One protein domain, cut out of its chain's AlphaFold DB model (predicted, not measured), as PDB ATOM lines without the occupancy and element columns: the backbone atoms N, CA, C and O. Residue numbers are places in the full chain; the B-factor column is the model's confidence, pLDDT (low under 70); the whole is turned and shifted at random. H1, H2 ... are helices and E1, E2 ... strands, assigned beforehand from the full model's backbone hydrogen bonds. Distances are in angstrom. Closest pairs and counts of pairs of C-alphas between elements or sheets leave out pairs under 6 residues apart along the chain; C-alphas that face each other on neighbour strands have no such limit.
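What this domain is: This is residues 12 to 28 and 41 to 157 of the 160 residues of a protein of Emiliania huxleyi (UniProt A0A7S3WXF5). The helices make an open arch: H2 and H3 meet at a corner and lead out to little H4, then H5 comes back beside H3 and H6 crosses H2. H7 makes a second leg of the arch, meeting no other helix, and a small hairpin of strands, E1 and E2, lies between the legs, off to one side. The printed part has 134 residues, in the order E1, E2, H1, H2, H3, H4, H5, H6, H7; the two strands form an antiparallel sheet and the class is mostly helix. It is only just compact, close to loose, with a radius of gyration of the C-alphas of 16.9 A and spans of 43 by 43 by 33 A.

How they stand to each other: Start at E1, residues 14 to 16, and E2, residues 22 to 24, a hairpin of antiparallel strands at 149 degrees. Look for N 15 and O 23, 2.9 A apart, and N 23 and O 15, 3.0 A apart, both within hydrogen-bond range. Next come H1, residues 52 to 57, and H2, residues 64 to 82, close but not clearly touching; their closest C-alphas, of Val 55 and Tyr 66, are 6.7 A apart, and their lines are about perpendicular at 74 degrees. H3, residues 84 to 95, is about perpendicular to H2 at 73 degrees. H4, residues 101 to 105, is close to H3 but not clearly touching, with C-alphas 95 and 103 the closest at 5.7 A. H5, residues 108 to 118, touches H3, closest at the C-alphas of Gly 95 and Leu 108, 6.3 A; they run opposite ways at a shallow tilt of 25 degrees. H6, residues 125 to 140, touches H2, closest at the C-alphas of Val 74 and Arg 129, 5.9 A; they run opposite ways at a steep tilt of 49 degrees. H7, residues 144 to 156, is apart from H6. In H1 to H7 every O i to N i+4 pair is within hydrogen-bond range.

Where its parts are: Find C-alpha 14 at (217.043, 194.920, 180.751), where E1 begins; it is 7.0 A long and E2 7.3 A. H1 covers 8.6 A and H4 5.9 A. From C-alpha 64 at (216.579, 191.202, 203.967), H2 runs 26.8 A. H3 measures 16.3 A, H5 15.3 A, H6 22.6 A and H7 18.3 A, ending at C-alpha 156, (227.535, 196.180, 169.482).

The domain as a whole: The C-alphas of Thr 124 and Gly 157 are the two farthest apart, at 47.2 A. Residues 29 to 40 are not printed; look across this cut from C-alpha 28 to C-alpha 41, 20.0 A. Of the links that are printed whole, none is long. Confidence is under 70 at residues 41 to 44, 143 to 149 and 155 to 157; the mean pLDDT of the printed part is 89.3.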
ATOM      1  N   GLY A  12     221.443 195.711 177.541       85.38
ATOM      2  CA  GLY A  12     220.601 196.543 176.663       85.38
ATOM      3  C   GLY A  12     219.111 196.153 176.590       85.38
ATOM      4  O   GLY A  12     218.292 197.004 176.264       85.38
ATOM      5  N   ASN A  13     218.746 194.912 176.935       88.88
ATOM      6  CA  ASN A  13     217.359 194.430 176.933       88.88
ATOM      7  C   ASN A  13     216.724 194.425 178.334       88.88
ATOM      8  O   ASN A  13     215.566 194.024 178.486       88.88
ATOM      9  N   LEU A  14     217.469 194.856 179.357       89.75
ATOM     10  CA  LEU A  14     217.043 194.920 180.751       89.75
ATOM     11  C   LEU A  14     216.982 196.371 181.204       89.75
ATOM     12  O   LEU A  14     218.010 197.018 181.385       89.75
ATOM     13  N   MET A  15     215.767 196.859 181.407       89.62
ATOM     14  CA  MET A  15     215.503 198.252 181.731       89.62
ATOM     15  C   MET A  15     215.040 198.399 183.177       89.62
ATOM     16  O   MET A  15     214.402 197.503 183.736       89.62
ATOM     17  N   ILE A  16     215.366 199.552 183.763       90.00
ATOM     18  CA  ILE A  16     214.889 199.991 185.073       90.00
ATOM     19  C   ILE A  16     214.280 201.381 184.904       90.00
ATOM     20  O   ILE A  16     214.902 202.244 184.285       90.00
ATOM     21  N   ASP A  17     213.071 201.596 185.423       91.88
ATOM     22  CA  ASP A  17     212.459 202.928 185.449       91.88
ATOM     23  C   ASP A  17     212.842 203.729 186.708       91.88
ATOM     24  O   ASP A  17     213.509 203.239 187.619       91.88
ATOM     25  N   SER A  18     212.411 204.990 186.776       92.81
ATOM     26  CA  SER A  18     212.701 205.877 187.910       92.81
ATOM     27  C   SER A  18     212.045 205.450 189.229       92.81
ATOM     28  O   SER A  18     212.422 205.966 190.280       92.81
ATOM     29  N   LEU A  19     211.081 204.525 189.189       93.00
ATOM     30  CA  LEU A  19     210.432 203.945 190.366       93.00
ATOM     31  C   LEU A  19     211.107 202.638 190.813       93.00
ATOM     32  O   LEU A  19     210.742 202.085 191.848       93.00
ATOM     33  N   GLY A  20     212.103 202.155 190.065       84.75
ATOM     34  CA  GLY A  20     212.831 200.926 190.359       84.75
ATOM     35  C   GLY A  20     212.182 199.661 189.791       84.75
ATOM     36  O   GLY A  20     212.580 198.559 190.172       84.75
ATOM     37  N   HIS A  21     211.210 199.770 188.880       89.25
ATOM     38  CA  HIS A  21     210.659 198.596 188.208       89.25
ATOM     39  C   HIS A  21     211.660 198.035 187.204       89.25
ATOM     40  O   HIS A  21     212.128 198.745 186.318       89.25
ATOM     41  N   PHE A  22     211.934 196.737 187.304       89.06
ATOM     42  CA  PHE A  22     212.833 196.018 186.410       89.06
ATOM     43  C   PHE A  22     212.044 195.220 185.368       89.06
ATOM     44  O   PHE A  22     211.212 194.380 185.724       89.06
ATOM     45  N   PHE A  23     212.316 195.435 184.080       90.75
ATOM     46  CA  PHE A  23     211.585 194.770 183.000       90.75
ATOM     47  C   PHE A  23     212.459 194.452 181.783       90.75
ATOM     48  O   PHE A  23     213.480 195.081 181.520       90.75
ATOM     49  N   HIS A  24     212.041 193.424 181.044       90.75
ATOM     50  CA  HIS A  24     212.662 193.010 179.788       90.75
ATOM     51  C   HIS A  24     211.883 193.617 178.622       90.75
ATOM     52  O   HIS A  24     210.654 193.530 178.626       90.75
ATOM     53  N   ILE A  25     212.568 194.205 177.641       93.00
ATOM     54  CA  ILE A  25     211.907 194.914 176.528       93.00
ATOM     55  C   ILE A  25     211.849 194.125 175.219       93.00
ATOM     56  O   ILE A  25     211.013 194.427 174.373       93.00
ATOM     57  N   ASP A  26     212.679 193.095 175.058       88.50
ATOM     58  CA  ASP A  26     212.710 192.295 173.830       88.50
ATOM     59  C   ASP A  26     212.020 190.933 174.021       88.50
ATOM     60  O   ASP A  26     212.319 190.173 174.932       88.50
ATOM     61  N   PHE A  27     211.060 190.579 173.177       89.44
ATOM     62  CA  PHE A  27     210.409 189.262 173.231       89.44
ATOM     63  C   PHE A  27     210.611 188.455 171.949       89.44
ATOM     64  O   PHE A  27     210.033 187.371 171.817       89.44
ATOM     65  N   GLY A  28     211.477 188.940 171.050       85.38
ATOM     66  CA  GLY A  28     211.813 188.306 169.782       85.38
ATOM     67  C   GLY A  28     212.281 186.865 169.955       85.38
ATOM     68  O   GLY A  28     211.966 186.024 169.119       85.38
ATOM     69  N   GLY A  41     227.303 176.053 173.803       47.84
ATOM     70  CA  GLY A  41     226.321 175.402 174.706       47.84
ATOM     71  C   GLY A  41     226.144 176.025 176.107       47.84
ATOM     72  O   GLY A  41     225.173 175.714 176.792       47.84
ATOM     73  N   VAL A  42     227.044 176.926 176.505       51.97
ATOM     74  CA  VAL A  42     227.110 177.593 177.821       51.97
ATOM     75  C   VAL A  42     226.490 178.995 177.788       51.97
ATOM     76  O   VAL A  42     226.043 179.535 178.805       51.97
ATOM     77  N   ILE A  43     226.453 179.603 176.605       53.97
ATOM     78  CA  ILE A  43     225.932 180.948 176.408       53.97
ATOM     79  C   ILE A  43     224.399 180.868 176.477       53.97
ATOM     80  O   ILE A  43     223.758 180.180 175.687       53.97
ATOM     81  N   GLU A  44     223.835 181.521 177.496       63.81
ATOM     82  CA  GLU A  44     222.411 181.542 177.873       63.81
ATOM     83  C   GLU A  44     221.814 180.318 178.599       63.81
ATOM     84  O   GLU A  44     220.587 180.224 178.721       63.81
ATOM     85  N   SER A  45     222.616 179.409 179.163       70.56
ATOM     86  CA  SER A  45     222.068 178.303 179.978       70.56
ATOM     87  C   SER A  45     221.535 178.735 181.353       70.56
ATOM     88  O   SER A  45     220.797 177.974 181.980       70.56
ATOM     89  N   ALA A  46     221.828 179.967 181.793       81.06
ATOM     90  CA  ALA A  46     221.314 180.515 183.047       81.06
ATOM     91  C   ALA A  46     219.772 180.477 183.076       81.06
ATOM     92  O   ALA A  46     219.147 180.814 182.064       81.06
ATOM     93  N   PRO A  47     219.131 180.144 184.211       84.31
ATOM     94  CA  PRO A  47     217.683 180.281 184.390       84.31
ATOM     95  C   PRO A  47     217.162 181.692 184.069       84.31
ATOM     96  O   PRO A  47     216.207 181.849 183.303       84.31
ATOM     97  N   TRP A  48     217.828 182.715 184.602       89.12
ATOM     98  CA  TRP A  48     217.689 184.133 184.267       89.12
ATOM     99  C   TRP A  48     218.960 184.877 184.684       89.12
ATOM    100  O   TRP A  48     219.871 184.298 185.273       89.12
ATOM    101  N   LYS A  49     219.021 186.159 184.335       87.00
ATOM    102  CA  LYS A  49     220.133 187.034 184.670       87.00
ATOM    103  C   LYS A  49     220.019 187.500 186.122       87.00
ATOM    104  O   LYS A  49     219.201 188.360 186.431       87.00
ATOM    105  N   LEU A  50     220.835 186.911 186.990       89.44
ATOM    106  CA  LEU A  50     220.992 187.293 188.392       89.44
ATOM    107  C   LEU A  50     222.489 187.480 188.661       89.44
ATOM    108  O   LEU A  50     223.178 186.536 189.035       89.44
ATOM    109  N   THR A  51     223.014 188.669 188.357       87.38
ATOM    110  CA  THR A  51     224.453 188.952 188.488       87.38
ATOM    111  C   THR A  51     224.831 189.294 189.926       87.38
ATOM    112  O   THR A  51     223.980 189.628 190.753       87.38
ATOM    113  N   ALA A  52     226.134 189.257 190.221       87.94
ATOM    114  CA  ALA A  52     226.659 189.708 191.503       87.94
ATOM    115  C   ALA A  52     226.319 191.182 191.791       87.94
ATOM    116  O   ALA A  52     226.050 191.509 192.943       87.94
ATOM    117  N   GLU A  53     226.257 192.056 190.775       87.19
ATOM    118  CA  GLU A  53     225.866 193.459 190.980       87.19
ATOM    119  C   GLU A  53     224.403 193.582 191.419       87.19
ATOM    120  O   GLU A  53     224.101 194.342 192.335       87.19
ATOM    121  N   TYR A  54     223.496 192.795 190.827       89.12
ATOM    122  CA  TYR A  54     222.090 192.773 191.249       89.12
ATOM    123  C   TYR A  54     221.940 192.243 192.674       89.12
ATOM    124  O   TYR A  54     221.178 192.795 193.464       89.12
ATOM    125  N   VAL A  55     222.699 191.206 193.036       91.81
ATOM    126  CA  VAL A  55     222.710 190.685 194.409       91.81
ATOM    127  C   VAL A  55     223.264 191.718 195.393       91.81
ATOM    128  O   VAL A  55     222.704 191.881 196.474       91.81
ATOM    129  N   ALA A  56     224.313 192.454 195.022       92.06
ATOM    130  CA  ALA A  56     224.865 193.526 195.844       92.06
ATOM    131  C   ALA A  56     223.865 194.677 196.045       92.06
ATOM    132  O   ALA A  56     223.726 195.160 197.166       92.06
ATOM    133  N   LEU A  57     223.114 195.058 195.003       90.81
ATOM    134  CA  LEU A  57     222.053 196.070 195.092       90.81
ATOM    135  C   LEU A  57     220.954 195.670 196.090       90.81
ATOM    136  O   LEU A  57     220.384 196.524 196.760       90.81
ATOM    137  N   MET A  58     220.689 194.368 196.222       94.62
ATOM    138  CA  MET A  58     219.737 193.827 197.196       94.62
ATOM    139  C   MET A  58     220.302 193.716 198.622       94.62
ATOM    140  O   MET A  58     219.561 193.336 199.522       94.62
ATOM    141  N   GLY A  59     221.577 194.055 198.844       94.88
ATOM    142  CA  GLY A  59     222.250 193.971 200.145       94.88
ATOM    143  C   GLY A  59     223.115 192.721 200.343       94.88
ATOM    144  O   GLY A  59     223.636 192.510 201.435       94.88
ATOM    145  N   GLY A  60     223.299 191.898 199.308       94.19
ATOM    146  CA  GLY A  60     224.070 190.654 199.378       94.19
ATOM    147  C   GLY A  60     223.233 189.432 199.768       94.19
ATOM    148  O   GLY A  60     222.083 189.546 200.191       94.19
ATOM    149  N   VAL A  61     223.808 188.238 199.613       93.88
ATOM    150  CA  VAL A  61     223.148 186.973 199.988       93.88
ATOM    151  C   VAL A  61     222.851 186.964 201.492       93.88
ATOM    152  O   VAL A  61     223.705 187.347 202.288       93.88
ATOM    153  N   GLY A  62     221.646 186.535 201.876       93.12
ATOM    154  CA  GLY A  62     221.195 186.503 203.273       93.12
ATOM    155  C   GLY A  62     220.744 187.854 203.839       93.12
ATOM    156  O   GLY A  62     220.303 187.923 204.985       93.12
ATOM    157  N   SER A  63     220.832 188.938 203.063       97.75
ATOM    158  CA  SER A  63     220.243 190.222 203.445       97.75
ATOM    159  C   SER A  63     218.718 190.197 203.319       97.75
ATOM    160  O   SER A  63     218.158 189.444 202.524       97.75
ATOM    161  N   ALA A  64     218.036 191.087 204.044       97.75
ATOM    162  CA  ALA A  64     216.579 191.202 203.967       97.75
ATOM    163  C   ALA A  64     216.073 191.465 202.534       97.75
ATOM    164  O   ALA A  64     215.030 190.938 202.152       97.75
ATOM    165  N   GLY A  65     216.815 192.239 201.731       96.44
ATOM    166  CA  GLY A  65     216.453 192.514 200.340       96.44
ATOM    167  C   GLY A  65     216.580 191.282 199.444       96.44
ATOM    168  O   GLY A  65     215.662 190.987 198.678       96.44
ATOM    169  N   TYR A  66     217.668 190.517 199.581       96.31
ATOM    170  CA  TYR A  66     217.843 189.269 198.833       96.31
ATOM    171  C   TYR A  66     216.804 188.212 199.224       96.31
ATOM    172  O   TYR A  66     216.206 187.594 198.344       96.31
ATOM    173  N   GLU A  67     216.539 188.034 200.520       97.06
ATOM    174  CA  GLU A  67     215.538 187.071 200.995       97.06
ATOM    175  C   GLU A  67     214.125 187.444 200.526       97.06
ATOM    176  O   GLU A  67     213.376 186.579 200.069       97.06
ATOM    177  N   ALA A  68     213.769 188.734 200.544       97.19
ATOM    178  CA  ALA A  68     212.495 189.206 200.004       97.19
ATOM    179  C   ALA A  68     212.369 188.927 198.496       97.19
ATOM    180  O   ALA A  68     211.326 188.454 198.038       97.19
ATOM    181  N   TYR A  69     213.436 189.159 197.726       95.75
ATOM    182  CA  TYR A  69     213.486 188.825 196.302       95.75
ATOM    183  C   TYR A  69     213.327 187.319 196.052       95.75
ATOM    184  O   TYR A  69     212.508 186.911 195.222       95.75
ATOM    185  N   ALA A  70     214.089 186.488 196.767       96.81
ATOM    186  CA  ALA A  70     214.062 185.039 196.608       96.81
ATOM    187  C   ALA A  70     212.688 184.469 196.984       96.81
ATOM    188  O   ALA A  70     212.112 183.686 196.221       96.81
ATOM    189  N   GLN A  71     212.114 184.923 198.102       97.81
ATOM    190  CA  GLN A  71     210.772 184.535 198.520       97.81
ATOM    191  C   GLN A  71     209.717 184.982 197.503       97.81
ATOM    192  O   GLN A  71     208.868 184.179 197.119       97.81
ATOM    193  N   GLY A  72     209.789 186.223 197.010       98.06
ATOM    194  CA  GLY A  72     208.884 186.724 195.976       98.06
ATOM    195  C   GLY A  72     208.943 185.895 194.689       98.06
ATOM    196  O   GLY A  72     207.906 185.552 194.122       98.06
ATOM    197  N   CYS A  73     210.143 185.486 194.264       97.50
ATOM    198  CA  CYS A  73     210.328 184.580 193.130       97.50
ATOM    199  C   CYS A  73     209.657 183.214 193.363       97.50
ATOM    200  O   CYS A  73     208.983 182.697 192.469       97.50
ATOM    201  N   VAL A  74     209.812 182.639 194.560       98.31
ATOM    202  CA  VAL A  74     209.182 181.366 194.940       98.31
ATOM    203  C   VAL A  74     207.659 181.479 194.953       98.31
ATOM    204  O   VAL A  74     206.994 180.648 194.336       98.31
ATOM    205  N   GLU A  75     207.093 182.508 195.590       98.44
ATOM    206  CA  GLU A  75     205.636 182.707 195.616       98.44
ATOM    207  C   GLU A  75     205.065 182.927 194.214       98.44
ATOM    208  O   GLU A  75     204.032 182.350 193.873       98.44
ATOM    209  N   ALA A  76     205.756 183.692 193.365       97.88
ATOM    210  CA  ALA A  76     205.346 183.890 191.979       97.88
ATOM    211  C   ALA A  76     205.328 182.570 191.191       97.88
ATOM    212  O   ALA A  76     204.401 182.320 190.416       97.88
ATOM    213  N   MET A  77     206.319 181.696 191.401       98.31
ATOM    214  CA  MET A  77     206.345 180.376 190.769       98.31
ATOM    215  C   MET A  77     205.229 179.470 191.299       98.31
ATOM    216  O   MET A  77     204.581 178.787 190.511       98.31
ATOM    217  N   VAL A  78     204.951 179.483 192.605       98.50
ATOM    218  CA  VAL A  78     203.831 178.724 193.184       98.50
ATOM    219  C   VAL A  78     202.495 179.213 192.625       98.50
ATOM    220  O   VAL A  78     201.670 178.398 192.215       98.50
ATOM    221  N   ALA A  79     202.294 180.527 192.520       98.44
ATOM    222  CA  ALA A  79     201.103 181.097 191.901       98.44
ATOM    223  C   ALA A  79     200.964 180.661 190.431       98.44
ATOM    224  O   ALA A  79     199.906 180.185 190.024       98.44
ATOM    225  N   ALA A  80     202.041 180.733 189.643       98.38
ATOM    226  CA  ALA A  80     202.028 180.255 188.262       98.38
ATOM    227  C   ALA A  80     201.759 178.741 188.162       98.38
ATOM    228  O   ALA A  80     201.036 178.310 187.268       98.38
ATOM    229  N   HIS A  81     202.290 177.937 189.087       98.56
ATOM    230  CA  HIS A  81     202.042 176.498 189.169       98.56
ATOM    231  C   HIS A  81     200.560 176.176 189.425       98.56
ATOM    232  O   HIS A  81     199.997 175.334 188.729       98.56
ATOM    233  N   ARG A  82     199.896 176.895 190.344       98.50
ATOM    234  CA  ARG A  82     198.446 176.745 190.601       98.50
ATOM    235  C   ARG A  82     197.590 177.011 189.362       98.50
ATOM    236  O   ARG A  82     196.520 176.432 189.217       98.50
ATOM    237  N   HIS A  83     198.065 177.876 188.468       98.25
ATOM    238  CA  HIS A  83     197.378 178.254 187.232       98.25
ATOM    239  C   HIS A  83     198.008 177.629 185.979       98.25
ATOM    240  O   HIS A  83     197.826 178.140 184.870       98.25
ATOM    241  N   ALA A  84     198.746 176.524 186.131       98.19
ATOM    242  CA  ALA A  84     199.507 175.932 185.040       98.19
ATOM    243  C   ALA A  84     198.638 175.544 183.837       98.19
ATOM    244  O   ALA A  84     199.040 175.800 182.703       98.19
ATOM    245  N   ASP A  85     197.451 174.978 184.067       97.56
ATOM    246  CA  ASP A  85     196.551 174.565 182.985       97.56
ATOM    247  C   ASP A  85     196.061 175.767 182.169       97.56
ATOM    248  O   ASP A  85     196.120 175.739 180.943       97.56
ATOM    249  N   VAL A  86     195.699 176.872 182.831       98.31
ATOM    250  CA  VAL A  86     195.286 178.116 182.157       98.31
ATOM    251  C   VAL A  86     196.422 178.671 181.299       98.31
ATOM    252  O   VAL A  86     196.217 178.995 180.131       98.31
ATOM    253  N   ILE A  87     197.636 178.741 181.854       98.06
ATOM    254  CA  ILE A  87     198.821 179.228 181.133       98.06
ATOM    255  C   ILE A  87     199.127 178.335 179.921       98.06
ATOM    256  O   ILE A  87     199.431 178.842 178.842       98.06
ATOM    257  N   LEU A  88     199.034 177.010 180.079       98.06
ATOM    258  CA  LEU A  88     199.246 176.056 178.990       98.06
ATOM    259  C   LEU A  88     198.214 176.236 177.876       98.06
ATOM    260  O   LEU A  88     198.607 176.345 176.715       98.06
ATOM    261  N   THR A  89     196.930 176.342 178.221       98.31
ATOM    262  CA  THR A  89     195.851 176.574 177.252       98.31
ATOM    263  C   THR A  89     196.030 177.900 176.515       98.31
ATOM    264  O   THR A  89     195.894 177.943 175.295       98.31
ATOM    265  N   MET A  90     196.402 178.978 177.213       97.94
ATOM    266  CA  MET A  90     196.675 180.269 176.571       97.94
ATOM    267  C   MET A  90     197.803 180.165 175.535       97.94
ATOM    268  O   MET A  90     197.669 180.683 174.427       97.94
ATOM    269  N   VAL A  91     198.897 179.472 175.864       96.25
ATOM    270  CA  VAL A  91     200.027 179.281 174.939       96.25
ATOM    271  C   VAL A  91     199.666 178.352 173.777       96.25
ATOM    272  O   VAL A  91     200.125 178.571 172.658       96.25
ATOM    273  N   GLU A  92     198.832 177.339 174.006       97.12
ATOM    274  CA  GLU A  92     198.330 176.452 172.954       97.12
ATOM    275  C   GLU A  92     197.467 177.206 171.938       97.12
ATOM    276  O   GLU A  92     197.706 177.107 170.730       97.12
ATOM    277  N   ILE A  93     196.527 178.024 172.417       97.69
ATOM    278  CA  ILE A  93     195.691 178.877 171.565       97.69
ATOM    279  C   ILE A  93     196.569 179.870 170.798       97.69
ATOM    280  O   ILE A  93     196.480 179.949 169.576       97.69
ATOM    281  N   ALA A  94     197.464 180.578 171.493       95.44
ATOM    282  CA  ALA A  94     198.341 181.572 170.876       95.44
ATOM    283  C   ALA A  94     199.315 180.972 169.849       95.44
ATOM    284  O   ALA A  94     199.748 181.670 168.933       95.44
ATOM    285  N   GLY A  95     199.687 179.700 170.011       95.62
ATOM    286  CA  GLY A  95     200.593 178.996 169.110       95.62
ATOM    287  C   GLY A  95     199.912 178.342 167.908       95.62
ATOM    288  O   GLY A  95     200.557 178.138 166.878       95.62
ATOM    289  N   THR A  96     198.620 178.028 168.001       96.44
ATOM    290  CA  THR A  96     197.875 177.356 166.928       96.44
ATOM    291  C   THR A  96     197.732 178.276 165.714       96.44
ATOM    292  O   THR A  96     197.092 179.318 165.776       96.44
ATOM    293  N   GLY A  97     198.358 177.903 164.591       94.06
ATOM    294  CA  GLY A  97     198.361 178.719 163.368       94.06
ATOM    295  C   GLY A  97     199.182 180.013 163.463       94.06
ATOM    296  O   GLY A  97     199.091 180.868 162.580       94.06
ATOM    297  N   SER A  98     199.989 180.170 164.516       94.50
ATOM    298  CA  SER A  98     200.775 181.379 164.740       94.50
ATOM    299  C   SER A  98     201.896 181.539 163.721       94.50
ATOM    300  O   SER A  98     202.623 180.597 163.399       94.50
ATOM    301  N   ARG A  99     202.088 182.776 163.258       91.69
ATOM    302  CA  ARG A  99     203.229 183.160 162.413       91.69
ATOM    303  C   ARG A  99     204.443 183.601 163.229       91.69
ATOM    304  O   ARG A  99     205.441 184.010 162.649       91.69
ATOM    305  N   TYR A 100     204.366 183.551 164.558       90.06
ATOM    306  CA  TYR A 100     205.463 184.004 165.401       90.06
ATOM    307  C   TYR A 100     206.640 183.009 165.347       90.06
ATOM    308  O   TYR A 100     206.403 181.795 165.429       90.06
ATOM    309  N   PRO A 101     207.905 183.469 165.241       88.06
ATOM    310  CA  PRO A 101     209.054 182.591 164.997       88.06
ATOM    311  C   PRO A 101     209.195 181.427 165.983       88.06
ATOM    312  O   PRO A 101     209.575 180.321 165.589       88.06
ATOM    313  N   CYS A 102     208.830 181.624 167.254       86.69
ATOM    314  CA  CYS A 102     208.935 180.573 168.263       86.69
ATOM    315  C   CYS A 102     208.000 179.376 168.034       86.69
ATOM    316  O   CYS A 102     208.365 178.258 168.400       86.69
ATOM    317  N   PHE A 103     206.862 179.581 167.364       90.94
ATOM    318  CA  PHE A 103     205.913 178.525 167.001       90.94
ATOM    319  C   PHE A 103     206.150 177.962 165.596       90.94
ATOM    320  O   PHE A 103     205.773 176.824 165.324       90.94
ATOM    321  N   GLN A 104     206.814 178.715 164.715       89.12
ATOM    322  CA  GLN A 104     207.197 178.226 163.386       89.12
ATOM    323  C   GLN A 104     208.434 177.322 163.430       89.12
ATOM    324  O   GLN A 104     208.506 176.323 162.720       89.12
ATOM    325  N   GLN A 105     209.415 177.662 164.267       85.69
ATOM    326  CA  GLN A 105     210.702 176.959 164.303       85.69
ATOM    327  C   GLN A 105     210.761 175.835 165.341       85.69
ATOM    328  O   GLN A 105     211.610 174.948 165.259       85.69
ATOM    329  N   THR A 106     209.875 175.860 166.339       85.75
ATOM    330  CA  THR A 106     209.735 174.783 167.321       85.75
ATOM    331  C   THR A 106     208.304 174.254 167.277       85.75
ATOM    332  O   THR A 106     207.381 175.036 167.486       85.75
ATOM    333  N   PRO A 107     208.088 172.936 167.088       91.00
ATOM    334  CA  PRO A 107     206.742 172.368 167.105       91.00
ATOM    335  C   PRO A 107     205.991 172.732 168.391       91.00
ATOM    336  O   PRO A 107     206.540 172.549 169.483       91.00
ATOM    337  N   LEU A 108     204.730 173.166 168.280       93.38
ATOM    338  CA  LEU A 108     203.902 173.600 169.418       93.38
ATOM    339  C   LEU A 108     203.876 172.564 170.555       93.38
ATOM    340  O   LEU A 108     204.109 172.904 171.712       93.38
ATOM    341  N   ARG A 109     203.750 171.273 170.216       94.69
ATOM    342  CA  ARG A 109     203.892 170.138 171.152       94.69
ATOM    343  C   ARG A 109     205.121 170.256 172.056       94.69
ATOM    344  O   ARG A 109     205.058 169.996 173.253       94.69
ATOM    345  N   LYS A 110     206.269 170.600 171.471       92.75
ATOM    346  CA  LYS A 110     207.551 170.696 172.175       92.75
ATOM    347  C   LYS A 110     207.611 171.950 173.044       92.75
ATOM    348  O   LYS A 110     208.183 171.889 174.131       92.75
ATOM    349  N   VAL A 111     207.016 173.056 172.594       93.44
ATOM    350  CA  VAL A 111     206.858 174.280 173.393       93.44
ATOM    351  C   VAL A 111     206.016 173.995 174.639       93.44
ATOM    352  O   VAL A 111     206.492 174.210 175.754       93.44
ATOM    353  N   LEU A 112     204.830 173.406 174.463       96.00
ATOM    354  CA  LEU A 112     203.922 173.050 175.557       96.00
ATOM    355  C   LEU A 112     204.557 172.050 176.527       96.00
ATOM    356  O   LEU A 112     204.485 172.243 177.737       96.00
ATOM    357  N   ALA A 113     205.264 171.030 176.030       95.44
ATOM    358  CA  ALA A 113     205.965 170.071 176.888       95.44
ATOM    359  C   ALA A 113     207.046 170.736 177.762       95.44
ATOM    360  O   ALA A 113     207.173 170.430 178.951       95.44
ATOM    361  N   ARG A 114     207.819 171.675 177.198       94.19
ATOM    362  CA  ARG A 114     208.828 172.442 177.950       94.19
ATOM    363  C   ARG A 114     208.180 173.344 178.997       94.19
ATOM    364  O   ARG A 114     208.674 173.400 180.123       94.19
ATOM    365  N   LEU A 115     207.098 174.029 178.633       95.94
ATOM    366  CA  LEU A 115     206.363 174.907 179.537       95.94
ATOM    367  C   LEU A 115     205.720 174.113 180.680       95.94
ATOM    368  O   LEU A 115     205.894 174.480 181.837       95.94
ATOM    369  N   ARG A 116     205.105 172.961 180.384       97.25
ATOM    370  CA  ARG A 116     204.524 172.042 181.376       97.25
ATOM    371  C   ARG A 116     205.556 171.599 182.412       97.25
ATOM    372  O   ARG A 116     205.277 171.627 183.607       97.25
ATOM    373  N   LYS A 117     206.771 171.251 181.967       96.19
ATOM    374  CA  LYS A 117     207.886 170.917 182.868       96.19
ATOM    375  C   LYS A 117     208.282 172.105 183.753       96.19
ATOM    376  O   LYS A 117     208.528 171.918 184.935       96.19
ATOM    377  N   ARG A 118     208.340 173.318 183.196       95.69
ATOM    378  CA  ARG A 118     208.728 174.549 183.920       95.69
ATOM    379  C   ARG A 118     207.667 175.071 184.880       95.69
ATOM    380  O   ARG A 118     208.014 175.779 185.816       95.69
ATOM    381  N   LEU A 119     206.409 174.719 184.633       97.75
ATOM    382  CA  LEU A 119     205.282 174.930 185.534       97.75
ATOM    383  C   LEU A 119     205.181 173.844 186.612       97.75
ATOM    384  O   LEU A 119     204.278 173.907 187.437       97.75
ATOM    385  N   TYR A 120     206.084 172.856 186.612       97.75
ATOM    386  CA  TYR A 120     206.111 171.753 187.572       97.75
ATOM    387  C   TYR A 120     204.786 170.987 187.670       97.75
ATOM    388  O   TYR A 120     204.397 170.530 188.742       97.75
ATOM    389  N   VAL A 121     204.072 170.822 186.553       97.69
ATOM    390  CA  VAL A 121     202.794 170.095 186.566       97.69
ATOM    391  C   VAL A 121     202.996 168.679 187.113       97.69
ATOM    392  O   VAL A 121     203.904 167.968 186.680       97.69
ATOM    393  N   GLY A 122     202.158 168.289 188.076       97.06
ATOM    394  CA  GLY A 122     202.251 167.012 188.789       97.06
ATOM    395  C   GLY A 122     203.111 167.028 190.060       97.06
ATOM    396  O   GLY A 122     203.197 165.999 190.720       97.06
ATOM    397  N   HIS A 123     203.730 168.159 190.415       98.25
ATOM    398  CA  HIS A 123     204.415 168.337 191.702       98.25
ATOM    399  C   HIS A 123     203.466 168.940 192.744       98.25
ATOM    400  O   HIS A 123     202.485 169.591 192.391       98.25
ATOM    401  N   THR A 124     203.770 168.751 194.027       98.50
ATOM    402  CA  THR A 124     203.113 169.478 195.122       98.50
ATOM    403  C   THR A 124     203.718 170.870 195.287       98.50
ATOM    404  O   THR A 124     204.882 171.089 194.951       98.50
ATOM    405  N   GLU A 125     202.985 171.816 195.881       98.25
ATOM    406  CA  GLU A 125     203.525 173.162 196.126       98.25
ATOM    407  C   GLU A 125     204.812 173.149 196.960       98.25
ATOM    408  O   GLU A 125     205.714 173.939 196.697       98.25
ATOM    409  N   ALA A 126     204.934 172.237 197.931       98.25
ATOM    410  CA  ALA A 126     206.157 172.083 198.719       98.25
ATOM    411  C   ALA A 126     207.352 171.698 197.830       98.25
ATOM    412  O   ALA A 126     208.401 172.334 197.896       98.25
ATOM    413  N   GLN A 127     207.162 170.733 196.924       98.31
ATOM    414  CA  GLN A 127     208.189 170.347 195.955       98.31
ATOM    415  C   GLN A 127     208.545 171.502 195.010       98.31
ATOM    416  O   GLN A 127     209.721 171.711 194.723       98.31
ATOM    417  N   VAL A 128     207.552 172.275 194.550       98.38
ATOM    418  CA  VAL A 128     207.783 173.455 193.698       98.38
ATOM    419  C   VAL A 128     208.616 174.504 194.427       98.38
ATOM    420  O   VAL A 128     209.548 175.051 193.844       98.38
ATOM    421  N   ARG A 129     208.317 174.769 195.704       98.50
ATOM    422  CA  ARG A 129     209.064 175.729 196.529       98.50
ATOM    423  C   ARG A 129     210.522 175.317 196.679       98.50
ATOM    424  O   ARG A 129     211.406 176.136 196.431       98.50
ATOM    425  N   ASP A 130     210.770 174.064 197.044       97.69
ATOM    426  CA  ASP A 130     212.128 173.556 197.249       97.69
ATOM    427  C   ASP A 130     212.933 173.545 195.951       97.69
ATOM    428  O   ASP A 130     214.090 173.969 195.919       97.69
ATOM    429  N   GLU A 131     212.314 173.117 194.853       96.62
ATOM    430  CA  GLU A 131     212.981 173.072 193.560       96.62
ATOM    431  C   GLU A 131     213.259 174.479 193.021       96.62
ATOM    432  O   GLU A 131     214.350 174.745 192.516       96.62
ATOM    433  N   PHE A 132     212.328 175.423 193.182       97.25
ATOM    434  CA  PHE A 132     212.538 176.778 192.682       97.25
ATOM    435  C   PHE A 132     213.603 177.541 193.477       97.25
ATOM    436  O   PHE A 132     214.362 178.302 192.877       97.25
ATOM    437  N   LYS A 133     213.761 177.266 194.780       96.50
ATOM    438  CA  LYS A 133     214.920 177.746 195.554       96.50
ATOM    439  C   LYS A 133     216.244 177.292 194.929       96.50
ATOM    440  O   LYS A 133     217.138 178.110 194.738       96.50
ATOM    441  N   ARG A 134     216.358 176.025 194.506       95.19
ATOM    442  CA  ARG A 134     217.564 175.524 193.810       95.19
ATOM    443  C   ARG A 134     217.795 176.206 192.463       95.19
ATOM    444  O   ARG A 134     218.940 176.449 192.080       95.19
ATOM    445  N   VAL A 135     216.725 176.528 191.736       95.00
ATOM    446  CA  VAL A 135     216.826 177.265 190.468       95.00
ATOM    447  C   VAL A 135     217.363 178.683 190.694       95.00
ATOM    448  O   VAL A 135     218.187 179.132 189.899       95.00
ATOM    449  N   ILE A 136     216.949 179.367 191.768       95.06
ATOM    450  CA  ILE A 136     217.477 180.693 192.143       95.06
ATOM    451  C   ILE A 136     218.985 180.610 192.413       95.06
ATOM    452  O   ILE A 136     219.749 181.386 191.839       95.06
ATOM    453  N   GLU A 137     219.426 179.619 193.191       91.75
ATOM    454  CA  GLU A 137     220.854 179.406 193.458       91.75
ATOM    455  C   GLU A 137     221.642 179.115 192.175       91.75
ATOM    456  O   GLU A 137     222.680 179.724 191.915       91.75
ATOM    457  N   THR A 138     221.084 178.281 191.295       90.56
ATOM    458  CA  THR A 138     221.677 178.014 189.977       90.56
ATOM    459  C   THR A 138     221.794 179.292 189.143       90.56
ATOM    460  O   THR A 138     222.779 179.469 188.434       90.56
ATOM    461  N   ALA A 139     220.803 180.188 189.198       89.88
ATOM    462  CA  ALA A 139     220.838 181.462 188.483       89.88
ATOM    463  C   ALA A 139     221.942 182.387 189.005       89.88
ATOM    464  O   ALA A 139     222.647 182.997 188.200       89.88
ATOM    465  N   ARG A 140     222.119 182.440 190.329       88.50
ATOM    466  CA  ARG A 140     223.140 183.242 191.014       88.50
ATOM    467  C   ARG A 140     224.562 182.795 190.670       88.50
ATOM    468  O   ARG A 140     225.440 183.627 190.463       88.50
ATOM    469  N   GLU A 141     224.798 181.488 190.585       78.75
ATOM    470  CA  GLU A 141     226.135 180.919 190.339       78.75
ATOM    471  C   GLU A 141     226.516 180.869 188.847       78.75
ATOM    472  O   GLU A 141     227.642 180.510 188.479       78.75
ATOM    473  N   HIS A 142     225.597 181.251 187.955       77.44
ATOM    474  CA  HIS A 142     225.768 181.050 186.525       77.44
ATOM    475  C   HIS A 142     226.669 182.100 185.853       77.44
ATOM    476  O   HIS A 142     226.220 183.149 185.381       77.44
ATOM    477  N   LYS A 143     227.944 181.752 185.655       66.69
ATOM    478  CA  LYS A 143     228.944 182.614 184.986       66.69
ATOM    479  C   LYS A 143     228.650 182.917 183.509       66.69
ATOM    480  O   LYS A 143     229.149 183.903 182.977       66.69
ATOM    481  N   GLY A 144     227.826 182.105 182.837       63.38
ATOM    482  CA  GLY A 144     227.485 182.285 181.414       63.38
ATOM    483  C   GLY A 144     226.812 183.622 181.079       63.38
ATOM    484  O   GLY A 144     226.901 184.075 179.942       63.38
ATOM    485  N   THR A 145     226.188 184.274 182.061       64.31
ATOM    486  CA  THR A 145     225.569 185.592 181.880       64.31
ATOM    487  C   THR A 145     226.611 186.676 181.594       64.31
ATOM    488  O   THR A 145     226.440 187.454 180.661       64.31
ATOM    489  N   TYR A 146     227.732 186.661 182.324       67.38
ATOM    490  CA  TYR A 146     228.836 187.602 182.126       67.38
ATOM    491  C   TYR A 146     229.475 187.449 180.741       67.38
ATOM    492  O   TYR A 146     229.692 188.430 180.030       67.38
ATOM    493  N   TYR A 147     229.733 186.203 180.325       66.00
ATOM    494  CA  TYR A 147     230.298 185.924 179.004       66.00
ATOM    495  C   TYR A 147     229.386 186.401 177.870       66.00
ATOM    496  O   TYR A 147     229.885 186.870 176.848       66.00
ATOM    497  N   TYR A 148     228.063 186.311 178.048       67.44
ATOM    498  CA  TYR A 148     227.121 186.784 177.040       67.44
ATOM    499  C   TYR A 148     227.092 188.309 176.922       67.44
ATOM    500  O   TYR A 148     227.117 188.822 175.807       67.44
ATOM    501  N   ASP A 149     227.128 189.039 178.042       68.38
ATOM    502  CA  ASP A 149     227.250 190.501 177.999       68.38
ATOM    503  C   ASP A 149     228.548 190.942 177.330       68.38
ATOM    504  O   ASP A 149     228.550 191.892 176.554       68.38
ATOM    505  N   TYR A 150     229.653 190.250 177.610       72.19
ATOM    506  CA  TYR A 150     230.929 190.526 176.960       72.19
ATOM    507  C   TYR A 150     230.859 190.292 175.443       72.19
ATOM    508  O   TYR A 150     231.312 191.133 174.668       72.19
ATOM    509  N   PHE A 151     230.238 189.193 175.008       73.81
ATOM    510  CA  PHE A 151     230.022 188.912 173.588       73.81
ATOM    511  C   PHE A 151     229.155 189.986 172.910       73.81
ATOM    512  O   PHE A 151     229.523 190.484 171.849       73.81
ATOM    513  N   GLN A 152     228.056 190.401 173.548       71.50
ATOM    514  CA  GLN A 152     227.189 191.465 173.032       71.50
ATOM    515  C   GLN A 152     227.910 192.821 172.983       71.50
ATOM    516  O   GLN A 152     227.792 193.535 171.993       71.50
ATOM    517  N   LYS A 153     228.743 193.151 173.982       73.81
ATOM    518  CA  LYS A 153     229.605 194.347 173.947       73.81
ATOM    519  C   LYS A 153     230.551 194.342 172.744       73.81
ATOM    520  O   LYS A 153     230.669 195.362 172.071       73.81
ATOM    521  N   LEU A 154     231.189 193.207 172.450       72.81
ATOM    522  CA  LEU A 154     232.077 193.069 171.290       72.81
ATOM    523  C   LEU A 154     231.333 193.203 169.955       72.81
ATOM    524  O   LEU A 154     231.891 193.746 169.008       72.81
ATOM    525  N   GLN A 155     230.091 192.715 169.871       68.06
ATOM    526  CA  GLN A 155     229.277 192.830 168.659       68.06
ATOM    527  C   GLN A 155     228.680 194.230 168.456       68.06
ATOM    528  O   GLN A 155     228.582 194.675 167.315       68.06
ATOM    529  N   GLN A 156     228.272 194.908 169.534       64.81
ATOM    530  CA  GLN A 156     227.535 196.180 169.482       64.81
ATOM    531  C   GLN A 156     228.423 197.429 169.652       64.81
ATOM    532  O   GLN A 156     227.971 198.535 169.376       64.81
ATOM    533  N   GLY A 157     229.691 197.278 170.058       53.06
ATOM    534  CA  GLY A 157     230.704 198.336 169.955       53.06
ATOM    535  C   GLY A 157     230.641 199.468 170.993       53.06
ATOM    536  O   GLY A 157     231.202 200.532 170.742       53.06
TER     537      GLY A 157